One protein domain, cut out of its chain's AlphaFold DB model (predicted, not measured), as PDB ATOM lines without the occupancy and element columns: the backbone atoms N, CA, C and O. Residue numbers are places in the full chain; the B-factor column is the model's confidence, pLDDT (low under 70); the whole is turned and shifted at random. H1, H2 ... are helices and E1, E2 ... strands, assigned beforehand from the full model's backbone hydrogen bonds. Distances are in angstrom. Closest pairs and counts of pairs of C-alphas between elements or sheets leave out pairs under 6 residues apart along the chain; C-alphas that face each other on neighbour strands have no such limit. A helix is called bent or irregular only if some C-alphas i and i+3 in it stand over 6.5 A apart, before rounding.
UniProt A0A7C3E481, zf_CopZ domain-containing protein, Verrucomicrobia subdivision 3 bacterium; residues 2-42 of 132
ATOM      1  N   VAL A   2      10.284 -36.905  -3.425       94.56
ATOM      2  CA  VAL A   2      11.145 -37.163  -4.598       94.56
ATOM      3  C   VAL A   2      11.762 -35.889  -5.163       94.56
ATOM      4  O   VAL A   2      11.203 -34.812  -4.947       94.56
ATOM      5  N   GLN A   3      12.892 -35.988  -5.859       94.44
ATOM      6  CA  GLN A   3      13.529 -34.853  -6.529       94.44
ATOM      7  C   GLN A   3      12.577 -34.178  -7.536       94.44
ATOM      8  O   GLN A   3      11.714 -34.860  -8.093       94.44
ATOM      9  N   PRO A   4      12.692 -32.854  -7.775       93.56
ATOM     10  CA  PRO A   4      11.738 -32.117  -8.611       93.56
ATOM     11  C   PRO A   4      11.572 -32.682 -10.028       93.56
ATOM     12  O   PRO A   4      10.460 -32.730 -10.537       93.56
ATOM     13  N   TRP A   5      12.650 -33.183 -10.633       92.69
ATOM     14  CA  TRP A   5      12.636 -33.758 -11.983       92.69
ATOM     15  C   TRP A   5      11.908 -35.109 -12.098       92.69
ATOM     16  O   TRP A   5      11.715 -35.599 -13.204       92.69
ATOM     17  N   HIS A   6      11.477 -35.711 -10.984       94.06
ATOM     18  CA  HIS A   6      10.652 -36.927 -10.983       94.06
ATOM     19  C   HIS A   6       9.175 -36.655 -10.674       94.06
ATOM     20  O   HIS A   6       8.410 -37.610 -10.567       94.06
ATOM     21  N   LEU A   7       8.755 -35.390 -10.511       90.81
ATOM     22  CA  LEU A   7       7.377 -35.053 -10.122       90.81
ATOM     23  C   LEU A   7       6.336 -35.588 -11.114       90.81
ATOM     24  O   LEU A   7       5.374 -36.218 -10.683       90.81
ATOM     25  N   ASP A   8       6.576 -35.449 -12.417       90.69
ATOM     26  CA  ASP A   8       5.648 -35.947 -13.441       90.69
ATOM     27  C   ASP A   8       5.484 -37.471 -13.385       90.69
ATOM     28  O   ASP A   8       4.382 -37.987 -13.570       90.69
ATOM     29  N   ARG A   9       6.557 -38.196 -13.041       88.06
ATOM     30  CA  ARG A   9       6.542 -39.661 -12.898       88.06
ATOM     31  C   ARG A   9       5.714 -40.115 -11.699       88.06
ATOM     32  O   ARG A   9       5.050 -41.143 -11.769       88.06
ATOM     33  N   VAL A  10       5.741 -39.362 -10.599       89.69
ATOM     34  CA  VAL A  10       5.047 -39.736  -9.351       89.69
ATOM     35  C   VAL A  10       3.634 -39.181  -9.220       89.69
ATOM     36  O   VAL A  10       2.969 -39.461  -8.227       89.69
ATOM     37  N   ASN A  11       3.144 -38.439 -10.217       88.31
ATOM     38  CA  ASN A  11       1.727 -38.068 -10.293       88.31
ATOM     39  C   ASN A  11       0.818 -39.295 -10.478       88.31
ATOM     40  O   ASN A  11      -0.382 -39.236 -10.214       88.31
ATOM     41  N   LYS A  12       1.393 -40.426 -10.899       89.69
ATOM     42  CA  LYS A  12       0.718 -41.715 -10.958       89.69
ATOM     43  C   LYS A  12       0.589 -42.334  -9.553       89.69
ATOM     44  O   LYS A  12       1.614 -42.583  -8.913       89.69
ATOM     45  N   PRO A  13      -0.631 -42.628  -9.066       90.50
ATOM     46  CA  PRO A  13      -0.812 -43.330  -7.796       90.50
ATOM     47  C   PRO A  13      -0.327 -44.784  -7.902       90.50
ATOM     48  O   PRO A  13      -0.288 -45.340  -8.990       90.50
ATOM     49  N   GLY A  14      -0.009 -45.422  -6.771       94.25
ATOM     50  CA  GLY A  14       0.353 -46.851  -6.739       94.25
ATOM     51  C   GLY A  14       1.844 -47.148  -6.577       94.25
ATOM     52  O   GLY A  14       2.247 -48.309  -6.633       94.25
ATOM     53  N   PHE A  15       2.675 -46.131  -6.330       96.38
ATOM     54  CA  PHE A  15       4.047 -46.362  -5.885       96.38
ATOM     55  C   PHE A  15       4.078 -47.048  -4.513       96.38
ATOM     56  O   PHE A  15       3.362 -46.674  -3.584       96.38
ATOM     57  N   LEU A  16       4.965 -48.028  -4.386       96.62
ATOM     58  CA  LEU A  16       5.220 -48.811  -3.187       96.62
ATOM     59  C   LEU A  16       6.636 -48.537  -2.683       96.62
ATOM     60  O   LEU A  16       7.561 -48.332  -3.470       96.62
ATOM     61  N   PHE A  17       6.821 -48.564  -1.366       97.81
ATOM     62  CA  PHE A  17       8.139 -48.458  -0.748       97.81
ATOM     63  C   PHE A  17       8.842 -49.821  -0.721       97.81
ATOM     64  O   PHE A  17       8.289 -50.810  -0.242       97.81
ATOM     65  N   CYS A  18      10.089 -49.880  -1.186       98.19
ATOM     66  CA  CYS A  18      10.908 -51.086  -1.097       98.19
ATOM     67  C   CYS A  18      11.553 -51.196   0.294       98.19
ATOM     68  O   CYS A  18      12.471 -50.443   0.625       98.19
ATOM     69  N   SER A  19      11.131 -52.179   1.088       96.94
ATOM     70  CA  SER A  19      11.626 -52.412   2.453       96.94
ATOM     71  C   SER A  19      12.922 -53.234   2.549       96.94
ATOM     72  O   SER A  19      13.425 -53.463   3.647       96.94
ATOM     73  N   SER A  20      13.506 -53.664   1.429       97.38
ATOM     74  CA  SER A  20      14.763 -54.426   1.428       97.38
ATOM     75  C   SER A  20      15.968 -53.504   1.626       97.38
ATOM     76  O   SER A  20      16.225 -52.652   0.778       97.38
ATOM     77  N   SER A  21      16.744 -53.679   2.697       95.81
ATOM     78  CA  SER A  21      17.869 -52.789   3.049       95.81
ATOM     79  C   SER A  21      18.967 -52.704   1.984       95.81
ATOM     80  O   SER A  21      19.514 -51.632   1.749       95.81
ATOM     81  N   HIS A  22      19.253 -53.812   1.296       94.62
ATOM     82  CA  HIS A  22      20.309 -53.903   0.277       94.62
ATOM     83  C   HIS A  22      19.854 -53.523  -1.141       94.62
ATOM     84  O   HIS A  22      20.641 -53.582  -2.079       94.62
ATOM     85  N   CYS A  23      18.585 -53.150  -1.321       96.56
ATOM     86  CA  CYS A  23      18.063 -52.723  -2.616       96.56
ATOM     87  C   CYS A  23      18.101 -51.195  -2.720       96.56
ATOM     88  O   CYS A  23      17.430 -50.518  -1.944       96.56
ATOM     89  N   GLU A  24      18.825 -50.646  -3.699       95.44
ATOM     90  CA  GLU A  24      18.928 -49.190  -3.915       95.44
ATOM     91  C   GLU A  24      17.601 -48.513  -4.282       95.44
ATOM     92  O   GLU A  24      17.472 -47.293  -4.168       95.44
ATOM     93  N   VAL A  25      16.617 -49.291  -4.741       97.94
ATOM     94  CA  VAL A  25      15.272 -48.793  -5.025       97.94
ATOM     95  C   VAL A  25      14.616 -48.350  -3.718       97.94
ATOM     96  O   VAL A  25      14.589 -49.086  -2.730       97.94
ATOM     97  N   VAL A  26      14.077 -47.134  -3.722       98.19
ATOM     98  CA  VAL A  26      13.283 -46.549  -2.638       98.19
ATOM     99  C   VAL A  26      11.804 -46.743  -2.933       98.19
ATOM    100  O   VAL A  26      11.099 -47.333  -2.116       98.19
ATOM    101  N   TYR A  27      11.358 -46.311  -4.114       97.88
ATOM    102  CA  TYR A  27       9.984 -46.483  -4.574       97.88
ATOM    103  C   TYR A  27       9.938 -47.228  -5.894       97.88
ATOM    104  O   TYR A  27      10.785 -47.011  -6.758       97.88
ATOM    105  N   PHE A  28       8.922 -48.062  -6.067       97.44
ATOM    106  CA  PHE A  28       8.645 -48.720  -7.335       97.44
ATOM    107  C   PHE A  28       7.151 -48.716  -7.630       97.44
ATOM    108  O   PHE A  28       6.331 -48.752  -6.715       97.44
ATOM    109  N   HIS A  29       6.805 -48.678  -8.907       97.44
ATOM    110  CA  HIS A  29       5.452 -48.865  -9.390       97.44
ATOM    111  C   HIS A  29       5.347 -50.257 -10.036       97.44
ATOM    112  O   HIS A  29       6.250 -50.628 -10.789       97.44
ATOM    113  N   PRO A  30       4.264 -51.029  -9.820       95.75
ATOM    114  CA  PRO A  30       4.097 -52.358 -10.426       95.75
ATOM    115  C   PRO A  30       4.203 -52.387 -11.960       95.75
ATOM    116  O   PRO A  30       4.611 -53.384 -12.541       95.75
ATOM    117  N   GLU A  31       3.872 -51.274 -12.614       93.69
ATOM    118  CA  GLU A  31       3.982 -51.096 -14.073       93.69
ATOM    119  C   GLU A  31       5.391 -50.702 -14.574       93.69
ATOM    120  O   GLU A  31       5.551 -50.395 -15.750       93.69
ATOM    121  N   GLY A  32       6.416 -50.710 -13.713       92.19
ATOM    122  CA  GLY A  32       7.825 -50.682 -14.134       92.19
ATOM    123  C   GLY A  32       8.648 -49.467 -13.698       92.19
ATOM    124  O   GLY A  32       9.876 -49.514 -13.783       92.19
ATOM    125  N   ASP A  33       8.031 -48.400 -13.183       94.62
ATOM    126  CA  ASP A  33       8.790 -47.258 -12.667       94.62
ATOM    127  C   ASP A  33       9.580 -47.614 -11.409       94.62
ATOM    128  O   ASP A  33       9.068 -48.243 -10.487       94.62
ATOM    129  N   CYS A  34      10.820 -47.134 -11.335       96.06
ATOM    130  CA  CYS A  34      11.658 -47.220 -10.143       96.06
ATOM    131  C   CYS A  34      12.298 -45.863  -9.838       96.06
ATOM    132  O   CYS A  34      12.724 -45.145 -10.748       96.06
ATOM    133  N   LEU A  35      12.395 -45.549  -8.547       97.19
ATOM    134  CA  LEU A  35      13.121 -44.412  -7.987       97.19
ATOM    135  C   LEU A  35      14.122 -44.928  -6.961       97.19
ATOM    136  O   LEU A  35      13.760 -45.673  -6.048       97.19
ATOM    137  N   ARG A  36      15.381 -44.536  -7.113       97.38
ATOM    138  CA  ARG A  36      16.510 -44.946  -6.275       97.38
ATOM    139  C   ARG A  36      16.855 -43.876  -5.240       97.38
ATOM    140  O   ARG A  36      16.230 -42.819  -5.184       97.38
ATOM    141  N   LYS A  37      17.868 -44.140  -4.415       96.12
ATOM    142  CA  LYS A  37      18.355 -43.213  -3.376       96.12
ATOM    143  C   LYS A  37      18.621 -41.797  -3.908       96.12
ATOM    144  O   LYS A  37      18.225 -40.831  -3.267       96.12
ATOM    145  N   GLN A  38      19.238 -41.664  -5.081       95.00
ATOM    146  CA  GLN A  38      19.532 -40.364  -5.699       95.00
ATOM    147  C   GLN A  38      18.281 -39.603  -6.171       95.00
ATOM    148  O   GLN A  38      18.319 -38.387  -6.348       95.00
ATOM    149  N   ASP A  39      17.161 -40.306  -6.345       96.94
ATOM    150  CA  ASP A  39      15.910 -39.757  -6.865       96.94
ATOM    151  C   ASP A  39      15.012 -39.180  -5.760       96.94
ATOM    152  O   ASP A  39      13.959 -38.600  -6.042       96.94
ATOM    153  N   VAL A  40      15.421 -39.302  -4.492       96.50
ATOM    154  CA  VAL A  40      14.726 -38.738  -3.330       96.50
ATOM    155  C   VAL A  40      15.536 -37.622  -2.673       96.50
ATOM    156  O   VAL A  40      16.758 -37.572  -2.760       96.50
ATOM    157  N   ARG A  41      14.841 -36.683  -2.019       95.94
ATOM    158  CA  ARG A  41      15.458 -35.492  -1.400       95.94
ATOM    159  C   ARG A  41      16.103 -35.760  -0.040       95.94
ATOM    160  O   ARG A  41      16.779 -34.886   0.490       95.94
ATOM    161  N   VAL A  42      15.846 -36.921   0.557       96.50
ATOM    162  CA  VAL A  42      16.318 -37.283   1.899       96.50
ATOM    163  C   VAL A  42      17.067 -38.605   1.842       96.50
ATOM    164  O   VAL A  42      16.698 -39.491   1.072       96.50
TER     165      VAL A  42
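This is residues 2 to 42 of the 132 residues of the protein "zf_CopZ domain-containing protein" of Verrucomicrobia subdivision 3 bacterium (UniProt A0A7C3E481). With little regular structure, this is a small domain of flat outline: a two-strand hairpin, E1 and E2, with one short helix, H1, set to one side of it, and a long loop, residues 11 to 24, whose residues 16 to 17 pair with E1. The 41 printed residues run H1, E1, E2, a mixed class with 14 residues in named elements. The sheet is antiparallel; the whole is compact, radius of gyration of the C-alphas 9.7 A, spanning 27 by 22 by 12 A.

Find C-alpha 4 at (11.738, -32.117, -8.611); H1, residues 4 to 10, runs 10.2 A and is irregular, C-alphas 5 and 8 being 7.5 A apart. E1, residues 25 to 28, covers 7.0 A; E2, residues 34 to 36, covers 6.6 A to C-alpha 36 at (16.510, -44.946, -6.275).

Look at hairpin E1 and E2, antiparallel at 159 degrees: N 26 and O 35 are 2.8 A apart, within hydrogen-bond range. Residues 16 to 17 pair antiparallel with residues 27 to 28 of E1. H1 and E2 are only just apart, closest 8.4 A. In H1, 1 of 3 O i to N i+4 pairs and 3 of 4 O i to N i+3 pairs are within range.

The farthest C-alphas, of Asp 8 and His 22, are 26.9 A apart. The printed part has no cut; the link from H1 to E1 is long, 14 residues. No printed residue is under 70 in pLDDT.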